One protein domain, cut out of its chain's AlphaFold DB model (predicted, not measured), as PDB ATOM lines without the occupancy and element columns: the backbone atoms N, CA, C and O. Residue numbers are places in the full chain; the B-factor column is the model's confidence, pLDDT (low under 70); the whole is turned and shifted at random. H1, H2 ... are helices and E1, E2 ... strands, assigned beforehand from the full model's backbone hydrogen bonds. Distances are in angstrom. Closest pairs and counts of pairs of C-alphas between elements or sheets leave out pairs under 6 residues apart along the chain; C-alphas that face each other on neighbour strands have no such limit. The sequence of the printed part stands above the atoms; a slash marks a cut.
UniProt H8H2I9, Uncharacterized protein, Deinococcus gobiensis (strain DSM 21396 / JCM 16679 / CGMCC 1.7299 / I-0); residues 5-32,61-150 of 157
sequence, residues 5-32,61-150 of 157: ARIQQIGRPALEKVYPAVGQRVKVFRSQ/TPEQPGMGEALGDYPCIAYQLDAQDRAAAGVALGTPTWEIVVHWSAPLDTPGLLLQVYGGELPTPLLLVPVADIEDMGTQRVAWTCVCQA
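AT A GLANCE: This is residues 5 to 32 and 61 to 150 of the 157 residues of an uncharacterized protein of Deinococcus gobiensis (strain DSM 21396 / JCM 16679 / CGMCC 1.7299 / I-0) (UniProt H8H2I9). A small closed barrel of six strands, E1 to E6, has the helix H1 packed slantwise on its outside and the short helix H2 at one end, near the start of E3. E2 bends sharply, with its first part beside E1 and its last part beside E3. The 118 printed residues hold, along the chain, H1 E1 E2 H2 E3 E4 E5 E6; the class is mixed, helices and strands. Round the ring run E1, E2, E3, E6, E5, E4 and back to E1, with each neighbour pair antiparallel. The whole is compact and rounded, with a radius of gyration of the C-alphas of 13.6 A and spans of 36 by 32 by 30 A.

HOW THE PARTS SIT: H1, residues 12 to 22, is on the barrel and outside it, at a height over the sheet of 9.2 A. Its closest C-alphas to E2, residues 70 to 80, are those of Tyr 19 and Pro 75, 5.9 A. On the local plane H1 stands at 34 degrees to E1, residues 24 to 30, slantwise to the strands. E1 and E2 are antiparallel, with N 26 and O 74 at 2.8 A. E2 bends by 78 degrees at residue 75; it pairs with E1 over residues 70 to 75 and with E3, residues 97 to 103, over residues 76 to 80, where N 101 and O 77 are 2.8 A apart. H2, residues 83 to 88, is on the barrel; its closest C-alphas to E3 are those of Arg 86 and Thr 97, 7.2 A. H1 and H2 are apart. E3 and E6, residues 143 to 149, have N 98 and O 148 at 2.8 A. E4, residues 113 to 119, and E5, residues 126 to 130, form a hairpin, with N 117 and O 126 at 2.8 A. E5 and E6 form another, with N 149 and O 129 at 2.9 A. E4 E5 E6 is a meander, each strand the antiparallel neighbour of the one before. With E3 it makes a Greek key, in which the first strand, E3, is the antiparallel neighbour of the fourth, E6. E4 and E1 close the ring, with N 25 and O 118 at 2.8 A. Every O i to N i+4 pair is within hydrogen-bond range in H2, and 4 of 7 are in H1.

IN THESE COORDINATES: H1 begins at C-alpha 12, (46.654, 50.477, 41.440), and is 15.3 A long. E1 measures 20.0 A, E2 24.0 A, E3 and E4 19.7 A each, and E6 19.2 A, ending at C-alpha 149, (33.951, 29.209, 47.830).

THE WHOLE: The C-alphas of Gln 9 and Met 67 are the two farthest apart, 37.1 A. Residues 33 to 60 are not printed; C-alphas 32 and 61 are 8.3 A apart across this cut, in the link from E1 to E2. The link from E5 to E6 is long, residues 131 to 142; residues 135 to 136 pair antiparallel with residues 144 to 145 of E6. Mean pLDDT of the printed part is 71.3, with 49 residues under 70, among them residues 5 to 13, 61 to 70, 85 to 95 and 131 to 142.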
ATOM      1  N   ALA A   5      46.206  36.266  36.506       52.38
ATOM      2  CA  ALA A   5      47.451  36.650  35.842       52.38
ATOM      3  C   ALA A   5      47.340  37.997  35.108       52.38
ATOM      4  O   ALA A   5      48.325  38.722  34.970       52.38
ATOM      5  N   ARG A   6      46.135  38.350  34.642       54.56
ATOM      6  CA  ARG A   6      45.868  39.626  33.981       54.56
ATOM      7  C   ARG A   6      45.676  40.754  34.988       54.56
ATOM      8  O   ARG A   6      46.107  41.854  34.681       54.56
ATOM      9  N   ILE A   7      45.089  40.497  36.161       55.44
ATOM     10  CA  ILE A   7      44.922  41.493  37.238       55.44
ATOM     11  C   ILE A   7      46.233  41.741  37.990       55.44
ATOM     12  O   ILE A   7      46.524  42.885  38.324       55.44
ATOM     13  N   GLN A   8      47.082  40.725  38.154       51.03
ATOM     14  CA  GLN A   8      48.425  40.859  38.740       51.03
ATOM     15  C   GLN A   8      49.353  41.812  37.978       51.03
ATOM     16  O   GLN A   8      50.298  42.348  38.551       51.03
ATOM     17  N   GLN A   9      49.058  42.077  36.705       57.41
ATOM     18  CA  GLN A   9      49.783  43.044  35.880       57.41
ATOM     19  C   GLN A   9      49.170  44.455  35.928       57.41
ATOM     20  O   GLN A   9      49.724  45.391  35.346       57.41
ATOM     21  N   ILE A  10      48.026  44.633  36.598       64.38
ATOM     22  CA  ILE A  10      47.307  45.906  36.677       64.38
ATOM     23  C   ILE A  10      47.768  46.657  37.926       64.38
ATOM     24  O   ILE A  10      47.480  46.280  39.057       64.38
ATOM     25  N   GLY A  11      48.462  47.774  37.713       63.28
ATOM     26  CA  GLY A  11      48.816  48.687  38.795       63.28
ATOM     27  C   GLY A  11      47.590  49.384  39.397       63.28
ATOM     28  O   GLY A  11      46.581  49.615  38.725       63.28
ATOM     29  N   ARG A  12      47.712  49.811  40.658       66.75
ATOM     30  CA  ARG A  12      46.654  50.477  41.440       66.75
ATOM     31  C   ARG A  12      45.854  51.561  40.687       66.75
ATOM     32  O   ARG A  12      44.630  51.493  40.731       66.75
ATOM     33  N   PRO A  13      46.458  52.508  39.934       68.19
ATOM     34  CA  PRO A  13      45.694  53.550  39.234       68.19
ATOM     35  C   PRO A  13      44.714  53.023  38.180       68.19
ATOM     36  O   PRO A  13      43.762  53.713  37.817       68.19
ATOM     37  N   ALA A  14      44.964  51.827  37.644       73.62
ATOM     38  CA  ALA A  14      44.061  51.184  36.705       73.62
ATOM     39  C   ALA A  14      42.939  50.433  37.441       73.62
ATOM     40  O   ALA A  14      41.791  50.551  37.022       73.62
ATOM     41  N   LEU A  15      43.219  49.772  38.571       73.31
ATOM     42  CA  LEU A  15      42.181  49.147  39.407       73.31
ATOM     43  C   LEU A  15      41.155  50.162  39.932       73.31
ATOM     44  O   LEU A  15      39.956  49.908  39.842       73.31
ATOM     45  N   GLU A  16      41.597  51.352  40.350       78.06
ATOM     46  CA  GLU A  16      40.721  52.457  40.790       78.06
ATOM     47  C   GLU A  16      39.706  52.896  39.717       78.06
ATOM     48  O   GLU A  16      38.640  53.415  40.034       78.06
ATOM     49  N   LYS A  17      40.007  52.669  38.430       80.12
ATOM     50  CA  LYS A  17      39.074  52.937  37.321       80.12
ATOM     51  C   LYS A  17      38.151  51.758  37.030       80.12
ATOM     52  O   LYS A  17      37.047  51.964  36.536       80.12
ATOM     53  N   VAL A  18      38.598  50.534  37.307       79.44
ATOM     54  CA  VAL A  18      37.828  49.310  37.048       79.44
ATOM     55  C   VAL A  18      36.762  49.100  38.121       79.44
ATOM     56  O   VAL A  18      35.636  48.763  37.775       79.44
ATOM     57  N   TYR A  19      37.061  49.372  39.394       82.50
ATOM     58  CA  TYR A  19      36.091  49.246  40.487       82.50
ATOM     59  C   TYR A  19      34.748  49.962  40.234       82.50
ATOM     60  O   TYR A  19      33.712  49.298  40.304       82.50
ATOM     61  N   PRO A  20      34.705  51.267  39.891       80.31
ATOM     62  CA  PRO A  20      33.439  51.944  39.611       80.31
ATOM     63  C   PRO A  20      32.764  51.448  38.327       80.31
ATOM     64  O   PRO A  20      31.544  51.522  38.229       80.31
ATOM     65  N   ALA A  21      33.528  50.936  37.356       81.50
ATOM     66  CA  ALA A  21      32.978  50.394  36.115       81.50
ATOM     67  C   ALA A  21      32.294  49.033  36.323       81.50
ATOM     68  O   ALA A  21      31.286  48.753  35.685       81.50
ATOM     69  N   VAL A  22      32.830  48.202  37.221       82.25
ATOM     70  CA  VAL A  22      32.245  46.904  37.593       82.25
ATOM     71  C   VAL A  22      31.083  47.087  38.576       82.25
ATOM     72  O   VAL A  22      30.117  46.328  38.543       82.25
ATOM     73  N   GLY A  23      31.159  48.096  39.452       83.50
ATOM     74  CA  GLY A  23      30.085  48.449  40.386       83.50
ATOM     75  C   GLY A  23      29.840  47.422  41.498       83.50
ATOM     76  O   GLY A  23      28.854  47.540  42.225       83.50
ATOM     77  N   GLN A  24      30.716  46.425  41.634       86.75
ATOM     78  CA  GLN A  24      30.652  45.418  42.689       86.75
ATOM     79  C   GLN A  24      31.320  45.922  43.971       86.75
ATOM     80  O   GLN A  24      32.292  46.686  43.959       86.75
ATOM     81  N   ARG A  25      30.773  45.479  45.100       87.94
ATOM     82  CA  ARG A  25      31.227  45.829  46.442       87.94
ATOM     83  C   ARG A  25      31.241  44.591  47.325       87.94
ATOM     84  O   ARG A  25      30.462  43.664  47.109       87.94
ATOM     85  N   VAL A  26      32.109  44.590  48.329       85.69
ATOM     86  CA  VAL A  26      32.211  43.530  49.328       85.69
ATOM     87  C   VAL A  26      32.004  44.103  50.719       85.69
ATOM     88  O   VAL A  26      32.680  45.048  51.131       85.69
ATOM     89  N   LYS A  27      31.080  43.498  51.460       86.31
ATOM     90  CA  LYS A  27      30.979  43.658  52.906       86.31
ATOM     91  C   LYS A  27      31.852  42.616  53.580       86.31
ATOM     92  O   LYS A  27      31.738  41.426  53.280       86.31
ATOM     93  N   VAL A  28      32.707  43.083  54.479       82.62
ATOM     94  CA  VAL A  28      33.602  42.235  55.267       82.62
ATOM     95  C   VAL A  28      33.014  42.082  56.660       82.62
ATOM     96  O   VAL A  28      32.763  43.074  57.346       82.62
ATOM     97  N   PHE A  29      32.828  40.841  57.085       78.94
ATOM     98  CA  PHE A  29      32.389  40.492  58.427       78.94
ATOM     99  C   PHE A  29      33.509  39.741  59.134       78.94
ATOM    100  O   PHE A  29      34.197  38.918  58.525       78.94
ATOM    101  N   ARG A  30      33.671  39.986  60.434       68.81
ATOM    102  CA  ARG A  30      34.504  39.120  61.268       68.81
ATOM    103  C   ARG A  30      33.739  37.820  61.519       68.81
ATOM    104  O   ARG A  30      32.659  37.851  62.098       68.81
ATOM    105  N   SER A  31      34.299  36.694  61.090       61.59
ATOM    106  CA  SER A  31      33.871  35.382  61.564       61.59
ATOM    107  C   SER A  31      34.282  35.300  63.027       61.59
ATOM    108  O   SER A  31      35.475  35.339  63.342       61.59
ATOM    109  N   GLN A  32      33.322  35.257  63.946       51.41
ATOM    110  CA  GLN A  32      33.652  34.813  65.291       51.41
ATOM    111  C   GLN A  32      33.955  33.328  65.142       51.41
ATOM    112  O   GLN A  32      33.073  32.532  64.824       51.41
ATOM    113  N   THR A  61      27.176  32.749  61.746       47.72
ATOM    114  CA  THR A  61      27.360  31.469  61.059       47.72
ATOM    115  C   THR A  61      27.437  31.685  59.546       47.72
ATOM    116  O   THR A  61      26.919  32.684  59.034       47.72
ATOM    117  N   PRO A  62      28.022  30.738  58.786       49.50
ATOM    118  CA  PRO A  62      27.979  30.769  57.323       49.50
ATOM    119  C   PRO A  62      26.556  30.864  56.754       49.50
ATOM    120  O   PRO A  62      26.384  31.323  55.640       49.50
ATOM    121  N   GLU A  63      25.530  30.469  57.507       47.97
ATOM    122  CA  GLU A  63      24.126  30.509  57.075       47.97
ATOM    123  C   GLU A  63      23.415  31.821  57.481       47.97
ATOM    124  O   GLU A  63      22.361  32.158  56.943       47.97
ATOM    125  N   GLN A  64      24.001  32.605  58.396       50.97
ATOM    126  CA  GLN A  64      23.503  33.907  58.848       50.97
ATOM    127  C   GLN A  64      24.663  34.908  59.001       50.97
ATOM    128  O   GLN A  64      25.060  35.249  60.117       50.97
ATOM    129  N   PRO A  65      25.167  35.486  57.894       50.06
ATOM    130  CA  PRO A  65      26.194  36.531  57.950       50.06
ATOM    131  C   PRO A  65      25.702  37.836  58.610       50.06
ATOM    132  O   PRO A  65      26.477  38.764  58.811       50.06
ATOM    133  N   GLY A  66      24.410  37.928  58.946       43.41
ATOM    134  CA  GLY A  66      23.754  39.128  59.464       43.41
ATOM    135  C   GLY A  66      23.937  39.423  60.957       43.41
ATOM    136  O   GLY A  66      23.318  40.373  61.424       43.41
ATOM    137  N   MET A  67      24.732  38.647  61.702       45.75
ATOM    138  CA  MET A  67      24.917  38.850  63.155       45.75
ATOM    139  C   MET A  67      26.338  39.285  63.559       45.75
ATOM    140  O   MET A  67      26.578  39.597  64.722       45.75
ATOM    141  N   GLY A  68      27.278  39.356  62.610       52.78
ATOM    142  CA  GLY A  68      28.624  39.887  62.843       52.78
ATOM    143  C   GLY A  68      28.691  41.396  62.609       52.78
ATOM    144  O   GLY A  68      28.029  41.921  61.712       52.78
ATOM    145  N   GLU A  69      29.517  42.108  63.379       59.72
ATOM    146  CA  GLU A  69      29.806  43.521  63.114       59.72
ATOM    147  C   GLU A  69      30.459  43.656  61.728       59.72
ATOM    148  O   GLU A  69      31.518  43.078  61.456       59.72
ATOM    149  N   ALA A  70      29.802  44.390  60.825       66.69
ATOM    150  CA  ALA A  70      30.363  44.689  59.516       66.69
ATOM    151  C   ALA A  70      31.573  45.611  59.704       66.69
ATOM    152  O   ALA A  70      31.429  46.749  60.147       66.69
ATOM    153  N   LEU A  71      32.763  45.134  59.335       74.38
ATOM    154  CA  LEU A  71      34.004  45.905  59.447       74.38
ATOM    155  C   LEU A  71      34.043  47.060  58.443       74.38
ATOM    156  O   LEU A  71      34.718  48.064  58.658       74.38
ATOM    157  N   GLY A  72      33.315  46.913  57.338       81.94
ATOM    158  CA  GLY A  72      33.180  47.945  56.330       81.94
ATOM    159  C   GLY A  72      32.695  47.399  54.998       81.94
ATOM    160  O   GLY A  72      32.392  46.212  54.843       81.94
ATOM    161  N   ASP A  73      32.630  48.309  54.037       86.38
ATOM    162  CA  ASP A  73      32.152  48.056  52.690       86.38
ATOM    163  C   ASP A  73      33.128  48.646  51.671       86.38
ATOM    164  O   ASP A  73      33.388  49.856  51.657       86.38
ATOM    165  N   TYR A  74      33.675  47.783  50.821       88.50
ATOM    166  CA  TYR A  74      34.829  48.098  49.988       88.50
ATOM    167  C   TYR A  74      34.567  47.758  48.522       88.50
ATOM    168  O   TYR A  74      33.876  46.782  48.228       88.50
ATOM    169  N   PRO A  75      35.123  48.528  47.573       87.94
ATOM    170  CA  PRO A  75      35.071  48.151  46.170       87.94
ATOM    171  C   PRO A  75      35.774  46.809  45.938       87.94
ATOM    172  O   PRO A  75      36.854  46.561  46.486       87.94
ATOM    173  N   CYS A  76      35.170  45.956  45.118       88.00
ATOM    174  CA  CYS A  76      35.759  44.675  44.754       88.00
ATOM    175  C   CYS A  76      35.467  44.308  43.299       88.00
ATOM    176  O   CYS A  76      34.629  44.913  42.634       88.00
ATOM    177  N   ILE A  77      36.165  43.287  42.819       85.75
ATOM    178  CA  ILE A  77      35.879  42.597  41.565       85.75
ATOM    179  C   ILE A  77      35.826  41.114  41.911       85.75
ATOM    180  O   ILE A  77      36.832  40.566  42.346       85.75
ATOM    181  N   ALA A  78      34.674  40.479  41.741       84.56
ATOM    182  CA  ALA A  78      34.486  39.051  41.933       84.56
ATOM    183  C   ALA A  78      34.158  38.384  40.597       84.56
ATOM    184  O   ALA A  78      33.298  38.851  39.843       84.56
ATOM    185  N   TYR A  79      34.826  37.273  40.315       82.69
ATOM    186  CA  TYR A  79      34.535  36.440  39.155       82.69
ATOM    187  C   TYR A  79      34.687  34.962  39.497       82.69
ATOM    188  O   TYR A  79      35.508  34.566  40.323       82.69
ATOM    189  N   GLN A  80      33.860  34.141  38.860       81.81
ATOM    190  CA  GLN A  80      33.899  32.700  39.037       81.81
ATOM    191  C   GLN A  80      35.069  32.111  38.243       81.81
ATOM    192  O   GLN A  80      35.237  32.421  37.061       81.81
ATOM    193  N   LEU A  81      35.851  31.248  38.885       76.69
ATOM    194  CA  LEU A  81      36.943  30.524  38.243       76.69
ATOM    195  C   LEU A  81      36.401  29.369  37.401       76.69
ATOM    196  O   LEU A  81      35.503  28.628  37.825       76.69
ATOM    197  N   ASP A  82      36.977  29.190  36.216       76.06
ATOM    198  CA  ASP A  82      36.644  28.070  35.347       76.06
ATOM    199  C   ASP A  82      37.311  26.756  35.817       76.06
ATOM    200  O   ASP A  82      37.976  26.679  36.851       76.06
ATOM    201  N   ALA A  83      37.070  25.650  35.110       70.44
ATOM    202  CA  ALA A  83      37.641  24.355  35.491       70.44
ATOM    203  C   ALA A  83      39.177  24.306  35.384       70.44
ATOM    204  O   ALA A  83      39.807  23.580  36.153       70.44
ATOM    205  N   GLN A  84      39.767  25.064  34.461       72.56
ATOM    206  CA  GLN A  84      41.207  25.092  34.236       72.56
ATOM    207  C   GLN A  84      41.904  25.926  35.316       72.56
ATOM    208  O   GLN A  84      42.884  25.468  35.904       72.56
ATOM    209  N   ASP A  85      41.353  27.093  35.642       69.69
ATOM    210  CA  ASP A  85      41.861  27.977  36.689       69.69
ATOM    211  C   ASP A  85      41.729  27.334  38.078       69.69
ATOM    212  O   ASP A  85      42.657  27.388  38.885       69.69
ATOM    213  N   ARG A  86      40.622  26.626  38.348       67.94
ATOM    214  CA  ARG A  86      40.460  25.857  39.600       67.94
ATOM    215  C   ARG A  86      41.498  24.748  39.749       67.94
ATOM    216  O   ARG A  86      42.001  24.543  40.852       67.94
ATOM    217  N   ALA A  87      41.819  24.051  38.657       66.62
ATOM    218  CA  ALA A  87      42.845  23.014  38.661       66.62
ATOM    219  C   ALA A  87      44.245  23.602  38.906       66.62
ATOM    220  O   ALA A  87      45.019  23.025  39.667       66.62
ATOM    221  N   ALA A  88      44.547  24.767  38.321       65.81
ATOM    222  CA  ALA A  88      45.802  25.481  38.553       65.81
ATOM    223  C   ALA A  88      45.943  25.981  40.004       65.81
ATOM    224  O   ALA A  88      47.038  25.946  40.556       65.81
ATOM    225  N   ALA A  89      44.836  26.384  40.633       62.81
ATOM    226  CA  ALA A  89      44.791  26.816  42.031       62.81
ATOM    227  C   ALA A  89      44.714  25.658  43.050       62.81
ATOM    228  O   ALA A  89      44.670  25.904  44.253       62.81
ATOM    229  N   GLY A  90      44.664  24.396  42.601       63.03
ATOM    230  CA  GLY A  90      44.585  23.230  43.490       63.03
ATOM    231  C   GLY A  90      43.269  23.108  44.272       63.03
ATOM    232  O   GLY A  90      43.231  22.437  45.303       63.03
ATOM    233  N   VAL A  91      42.187  23.743  43.810       66.19
ATOM    234  CA  VAL A  91      40.888  23.753  44.505       66.19
ATOM    235  C   VAL A  91      40.040  22.546  44.090       66.19
ATOM    236  O   VAL A  91      39.980  22.184  42.916       66.19
ATOM    237  N   ALA A  92      39.353  21.929  45.057       60.31
ATOM    238  CA  ALA A  92      38.519  20.750  44.833       60.31
ATOM    239  C   ALA A  92      37.418  20.979  43.775       60.31
ATOM    240  O   ALA A  92      36.692  21.976  43.791       60.31
ATOM    241  N   LEU A  93      37.274  20.011  42.866       55.84
ATOM    242  CA  LEU A  93      36.260  20.005  41.815       55.84
ATOM    243  C   LEU A  93      34.890  19.662  42.423       55.84
ATOM    244  O   LEU A  93      34.678  18.541  42.875       55.84
ATOM    245  N   GLY A  94      33.962  20.618  42.439       61.97
ATOM    246  CA  GLY A  94      32.581  20.386  42.887       61.97
ATOM    247  C   GLY A  94      31.875  21.651  43.356       61.97
ATOM    248  O   GLY A  94      30.716  21.857  43.014       61.97
ATOM    249  N   THR A  95      32.596  22.543  44.038       67.06
ATOM    250  CA  THR A  95      32.056  23.817  44.539       67.06
ATOM    251  C   THR A  95      32.367  24.966  43.570       67.06
ATOM    252  O   THR A  95      33.460  25.010  42.992       67.06
ATOM    253  N   PRO A  96      31.431  25.905  43.340       71.12
ATOM    254  CA  PRO A  96      31.707  27.159  42.657       71.12
ATOM    255  C   PRO A  96      32.793  27.930  43.408       71.12
ATOM    256  O   PRO A  96      32.589  28.377  44.540       71.12
ATOM    257  N   THR A  97      33.949  28.067  42.767       77.75
ATOM    258  CA  THR A  97      35.081  28.830  43.289       77.75
ATOM    259  C   THR A  97      35.080  30.202  42.645       77.75
ATOM    260  O   THR A  97      34.928  30.325  41.429       77.75
ATOM    261  N   TRP A  98      35.263  31.219  43.465       81.81
ATOM    262  CA  TRP A  98      35.312  32.614  43.081       81.81
ATOM    263  C   TRP A  98      36.667  33.178  43.460       81.81
ATOM    264  O   TRP A  98      37.198  32.870  44.523       81.81
ATOM    265  N   GLU A  99      37.209  34.023  42.606       82.69
ATOM    266  CA  GLU A  99      38.312  34.888  42.978       82.69
ATOM    267  C   GLU A  99      37.773  36.297  43.168       82.69
ATOM    268  O   GLU A  99      36.959  36.782  42.373       82.69
ATOM    269  N   ILE A 100      38.203  36.934  44.251       82.31
ATOM    270  CA  ILE A 100      37.809  38.293  44.585       82.31
ATOM    271  C   ILE A 100      39.067  39.134  44.719       82.31
ATOM    272  O   ILE A 100      39.979  38.791  45.467       82.31
ATOM    273  N   VAL A 101      39.066  40.270  44.033       85.06
ATOM    274  CA  VAL A 101      40.082  41.310  44.152       85.06
ATOM    275  C   VAL A 101      39.462  42.493  44.874       85.06
ATOM    276  O   VAL A 101      38.604  43.195  44.332       85.06
ATOM    277  N   VAL A 102      39.870  42.706  46.117       85.56
ATOM    278  CA  VAL A 102      39.315  43.709  47.027       85.56
ATOM    279  C   VAL A 102      40.270  44.886  47.141       85.56
ATOM    280  O   VAL A 102      41.488  44.729  47.182       85.56
ATOM    281  N   HIS A 103      39.717  46.090  47.198       86.50
ATOM    282  CA  HIS A 103      40.500  47.301  47.388       86.50
ATOM    283  C   HIS A 103      41.403  47.204  48.636       86.50
ATOM    284  O   HIS A 103      40.963  46.776  49.703       86.50
ATOM    285  N   TRP A 104      42.658  47.646  48.516       80.62
ATOM    286  CA  TRP A 104      43.712  47.539  49.543       80.62
ATOM    287  C   TRP A 104      43.336  48.107  50.923       80.62
ATOM    288  O   TRP A 104      43.942  47.749  51.929       80.62
ATOM    289  N   SER A 105      42.353  49.009  50.991       82.69
ATOM    290  CA  SER A 105      41.882  49.591  52.255       82.69
ATOM    291  C   SER A 105      41.021  48.643  53.096       82.69
ATOM    292  O   SER A 105      40.617  49.028  54.192       82.69
ATOM    293  N   ALA A 106      40.651  47.471  52.574       82.12
ATOM    294  CA  ALA A 106      39.878  46.493  53.326       82.12
ATOM    295  C   ALA A 106      40.744  45.838  54.424       82.12
ATOM    296  O   ALA A 106      41.917  45.553  54.176       82.12
ATOM    297  N   PRO A 107      40.198  45.584  55.628       77.31
ATOM    298  CA  PRO A 107      40.921  44.968  56.740       77.31
ATOM    299  C   PRO A 107      40.936  43.439  56.586       77.31
ATOM    300  O   PRO A 107      40.276  42.720  57.334       77.31
ATOM    301  N   LEU A 108      41.618  42.951  55.546       76.06
ATOM    302  CA  LEU A 108      41.703  41.522  55.207       76.06
ATOM    303  C   LEU A 108      42.993  40.847  55.701       76.06
ATOM    304  O   LEU A 108      43.267  39.700  55.370       76.06
ATOM    305  N   ASP A 109      43.768  41.552  56.516       70.12
ATOM    306  CA  ASP A 109      44.999  41.081  57.151       70.12
ATOM    307  C   ASP A 109      44.757  40.087  58.299       70.12
ATOM    308  O   ASP A 109      45.693  39.453  58.788       70.12
ATOM    309  N   THR A 110      43.506  39.952  58.745       61.88
ATOM    310  CA  THR A 110      43.118  39.108  59.879       61.88
ATOM    311  C   THR A 110      42.438  37.823  59.386       61.88
ATOM    312  O   THR A 110      41.542  37.906  58.544       61.88
ATOM    313  N   PRO A 111      42.794  36.632  59.903       64.19
ATOM    314  CA  PRO A 111      42.085  35.396  59.575       64.19
ATOM    315  C   PRO A 111      40.660  35.386  60.151       64.19
ATOM    316  O   PRO A 111      40.341  36.118  61.087       64.19
ATOM    317  N   GLY A 112      39.807  34.505  59.622       65.94
ATOM    318  CA  GLY A 112      38.431  34.353  60.100       65.94
ATOM    319  C   GLY A 112      37.525  35.486  59.625       65.94
ATOM    320  O   GLY A 112      36.919  36.183  60.430       65.94
ATOM    321  N   LEU A 113      37.417  35.672  58.312       73.25
ATOM    322  CA  LEU A 113      36.531  36.665  57.706       73.25
ATOM    323  C   LEU A 113      35.467  35.982  56.850       73.25
ATOM    324  O   LEU A 113      35.733  34.976  56.195       73.25
ATOM    325  N   LEU A 114      34.267  36.555  56.846       77.06
ATOM    326  CA  LEU A 114      33.187  36.208  55.926       77.06
ATOM    327  C   LEU A 114      32.982  37.378  54.965       77.06
ATOM    328  O   LEU A 114      32.978  38.539  55.381       77.06
ATOM    329  N   LEU A 115      32.820  37.078  53.679       81.56
ATOM    330  CA  LEU A 115      32.719  38.087  52.629       81.56
ATOM    331  C   LEU A 115      31.355  37.992  51.957       81.56
ATOM    332  O   LEU A 115      30.968  36.934  51.472       81.56
ATOM    333  N   GLN A 116      30.629  39.104  51.887       86.00
ATOM    334  CA  GLN A 116      29.403  39.197  51.097       86.00
ATOM    335  C   GLN A 116      29.631  40.152  49.932       86.00
ATOM    336  O   GLN A 116      29.766  41.360  50.136       86.00
ATOM    337  N   VAL A 117      29.647  39.624  48.713       85.81
ATOM    338  CA  VAL A 117      29.781  40.419  47.488       85.81
ATOM    339  C   VAL A 117      28.403  40.756  46.938       85.81
ATOM    340  O   VAL A 117      27.514  39.911  46.898       85.81
ATOM    341  N   TYR A 118      28.203  41.995  46.512       84.94
ATOM    342  CA  TYR A 118      26.929  42.481  45.994       84.94
ATOM    343  C   TYR A 118      27.134  43.655  45.027       84.94
ATOM    344  O   TYR A 118      28.218  44.232  44.940       84.94
ATOM    345  N   GLY A 119      26.077  44.021  44.299       85.12
ATOM    346  CA  GLY A 119      26.124  45.094  43.304       85.12
ATOM    347  C   GLY A 119      26.671  44.649  41.943       85.12
ATOM    348  O   GLY A 119      26.894  43.463  41.693       85.12
ATOM    349  N   GLY A 120      26.858  45.612  41.041       83.62
ATOM    350  CA  GLY A 120      27.174  45.345  39.637       83.62
ATOM    351  C   GLY A 120      26.067  44.547  38.942       83.62
ATOM    352  O   GLY A 120      24.885  44.832  39.113       83.62
ATOM    353  N   GLU A 121      26.459  43.531  38.173       77.88
ATOM    354  CA  GLU A 121      25.543  42.632  37.451       77.88
ATOM    355  C   GLU A 121      25.083  41.417  38.283       77.88
ATOM    356  O   GLU A 121      24.428  40.517  37.759       77.88
ATOM    357  N   LEU A 122      25.424  41.355  39.577       76.69
ATOM    358  CA  LEU A 122      25.039  40.231  40.431       76.69
ATOM    359  C   LEU A 122      23.544  40.307  40.794       76.69
ATOM    360  O   LEU A 122      23.126  41.286  41.417       76.69
ATOM    361  N   PRO A 123      22.734  39.278  40.471       72.00
ATOM    362  CA  PRO A 123      21.291  39.297  40.724       72.00
ATOM    363  C   PRO A 123      20.946  39.192  42.217       72.00
ATOM    364  O   PRO A 123      19.926  39.719  42.655       72.00
ATOM    365  N   THR A 124      21.796  38.532  43.003       78.75
ATOM    366  CA  THR A 124      21.668  38.387  44.457       78.75
ATOM    367  C   THR A 124      23.043  38.497  45.115       78.75
ATOM    368  O   THR A 124      24.034  38.097  44.498       78.75
ATOM    369  N   PRO A 125      23.134  38.999  46.361       80.94
ATOM    370  CA  PRO A 125      24.385  38.989  47.108       80.94
ATOM    371  C   PRO A 125      24.967  37.574  47.206       80.94
ATOM    372  O   PRO A 125      24.261  36.631  47.557       80.94
ATOM    373  N   LEU A 126      26.253  37.440  46.906       80.50
ATOM    374  CA  LEU A 126      27.003  36.198  47.002       80.50
ATOM    375  C   LEU A 126      27.717  36.143  48.344       80.50
ATOM    376  O   LEU A 126      28.525  37.019  48.657       80.50
ATOM    377  N   LEU A 127      27.433  35.101  49.118       79.00
ATOM    378  CA  LEU A 127      28.178  34.814  50.331       79.00
ATOM    379  C   LEU A 127      29.379  33.929  49.998       79.00
ATOM    380  O   LEU A 127      29.240  32.873  49.380       79.00
ATOM    381  N   LEU A 128      30.557  34.403  50.381       77.88
ATOM    382  CA  LEU A 128      31.843  33.849  50.002       77.88
ATOM    383  C   LEU A 128      32.682  33.593  51.255       77.88
ATOM    384  O   LEU A 128      32.857  34.464  52.110       77.88
ATOM    385  N   VAL A 129      33.201  32.370  51.346       74.31
ATOM    386  CA  VAL A 129      34.086  31.924  52.424       74.31
ATOM    387  C   VAL A 129      35.491  31.743  51.847       74.31
ATOM    388  O   VAL A 129      35.637  30.963  50.898       74.31
ATOM    389  N   PRO A 130      36.518  32.440  52.363       71.88
ATOM    390  CA  PRO A 130      37.901  32.235  51.940       71.88
ATOM    391  C   PRO A 130      38.344  30.782  52.160       71.88
ATOM    392  O   PRO A 130      38.125  30.218  53.230       71.88
ATOM    393  N   VAL A 131      38.947  30.168  51.140       67.44
ATOM    394  CA  VAL A 131      39.409  28.760  51.158       67.44
ATOM    395  C   VAL A 131      40.915  28.665  51.399       67.44
ATOM    396  O   VAL A 131      41.411  27.642  51.861       67.44
ATOM    397  N   ALA A 132      41.632  29.733  51.070       62.59
ATOM    398  CA  ALA A 132      43.060  29.891  51.271       62.59
ATOM    399  C   ALA A 132      43.324  31.185  52.049       62.59
ATOM    400  O   ALA A 132      42.419  32.014  52.212       62.59
ATOM    401  N   ASP A 133      44.562  31.351  52.511       61.12
ATOM    402  CA  ASP A 133      45.009  32.606  53.105       61.12
ATOM    403  C   ASP A 133      44.785  33.765  52.123       61.12
ATOM    404  O   ASP A 133      44.933  33.621  50.907       61.12
ATOM    405  N   ILE A 134      44.370  34.918  52.651       65.62
ATOM    406  CA  ILE A 134      44.164  36.118  51.840       65.62
ATOM    407  C   ILE A 134      45.538  36.700  51.512       65.62
ATOM    408  O   ILE A 134      46.308  37.038  52.412       65.62
ATOM    409  N   GLU A 135      45.842  36.830  50.225       65.56
ATOM    410  CA  GLU A 135      47.135  37.324  49.766       65.56
ATOM    411  C   GLU A 135      47.063  38.829  49.479       65.56
ATOM    412  O   GLU A 135      46.174  39.313  48.771       65.56
ATOM    413  N   ASP A 136      48.023  39.588  50.009       59.66
ATOM    414  CA  ASP A 136      48.280  40.954  49.549       59.66
ATOM    415  C   ASP A 136      49.006  40.871  48.202       59.66
ATOM    416  O   ASP A 136      50.093  40.287  48.105       59.66
ATOM    417  N   MET A 137      48.421  41.430  47.141       58.84
ATOM    418  CA  MET A 137      49.063  41.433  45.832       58.84
ATOM    419  C   MET A 137      50.277  42.374  45.818       58.84
ATOM    420  O   MET A 137      50.200  43.559  45.471       58.84
ATOM    421  N   GLY A 138      51.432  41.780  46.115       50.81
ATOM    422  CA  GLY A 138      52.764  42.346  45.942       50.81
ATOM    423  C   GLY A 138      53.254  43.202  47.111       50.81
ATOM    424  O   GLY A 138      52.558  43.488  48.074       50.81
ATOM    425  N   THR A 139      54.488  43.689  46.996       44.78
ATOM    426  CA  THR A 139      55.165  44.555  47.982       44.78
ATOM    427  C   THR A 139      54.567  45.967  48.110       44.78
ATOM    428  O   THR A 139      55.132  46.801  48.816       44.78
ATOM    429  N   GLN A 140      53.457  46.271  47.423       50.34
ATOM    430  CA  GLN A 140      52.917  47.631  47.279       50.34
ATOM    431  C   GLN A 140      51.441  47.806  47.677       50.34
ATOM    432  O   GLN A 140      50.903  48.885  47.418       50.34
ATOM    433  N   ARG A 141      50.784  46.823  48.317       59.47
ATOM    434  CA  ARG A 141      49.377  46.949  48.764       59.47
ATOM    435  C   ARG A 141      48.458  47.439  47.650       59.47
ATOM    436  O   ARG A 141      47.805  48.479  47.759       59.47
ATOM    437  N   VAL A 142      48.498  46.751  46.513       62.81
ATOM    438  CA  VAL A 142      47.745  47.164  45.322       62.81
ATOM    439  C   VAL A 142      46.272  46.794  45.480       62.81
ATOM    440  O   VAL A 142      45.396  47.624  45.234       62.81
ATOM    441  N   ALA A 143      46.022  45.572  45.937       71.44
ATOM    442  CA  ALA A 143      44.720  45.014  46.260       71.44
ATOM    443  C   ALA A 143      44.927  43.741  47.092       71.44
ATOM    444  O   ALA A 143      46.000  43.141  47.062       71.44
ATOM    445  N   TRP A 144      43.885  43.322  47.793       77.69
ATOM    446  CA  TRP A 144      43.813  41.993  48.383       77.69
ATOM    447  C   TRP A 144      43.220  41.025  47.373       77.69
ATOM    448  O   TRP A 144      42.234  41.367  46.718       77.69
ATOM    449  N   THR A 145      43.758  39.815  47.301       78.31
ATOM    450  CA  THR A 145      43.183  38.742  46.493       78.31
ATOM    451  C   THR A 145      42.850  37.561  47.377       78.31
ATOM    452  O   THR A 145      43.678  37.088  48.155       78.31
ATOM    453  N   CYS A 146      41.618  37.080  47.265       73.62
ATOM    454  CA  CYS A 146      41.174  35.895  47.974       73.62
ATOM    455  C   CYS A 146      40.456  34.928  47.036       73.62
ATOM    456  O   CYS A 146      39.604  35.306  46.228       73.62
ATOM    457  N   VAL A 147      40.792  33.649  47.186       75.94
ATOM    458  CA  VAL A 147      40.061  32.548  46.564       75.94
ATOM    459  C   VAL A 147      39.008  32.083  47.557       75.94
ATOM    460  O   VAL A 147      39.322  31.624  48.656       75.94
ATOM    461  N   CYS A 148      37.749  32.226  47.171       72.31
ATOM    462  CA  CYS A 148      36.604  31.926  48.007       72.31
ATOM    463  C   CYS A 148      35.730  30.837  47.390       72.31
ATOM    464  O   CYS A 148      35.652  30.675  46.173       72.31
ATOM    465  N   GLN A 149      35.020  30.108  48.238       75.31
ATOM    466  CA  GLN A 149      33.951  29.209  47.830       75.31
ATOM    467  C   GLN A 149      32.602  29.837  48.151       75.31
ATOM    468  O   GLN A 149      32.441  30.501  49.175       75.31
ATOM    469  N   ALA A 150      31.637  29.597  47.266       65.88
ATOM    470  CA  ALA A 150      30.233  29.908  47.493       65.88
ATOM    471  C   ALA A 150      29.495  28.607  47.864       65.88
ATOM    472  O   ALA A 150      28.997  27.925  46.961       65.88
TER     473      ALA A 150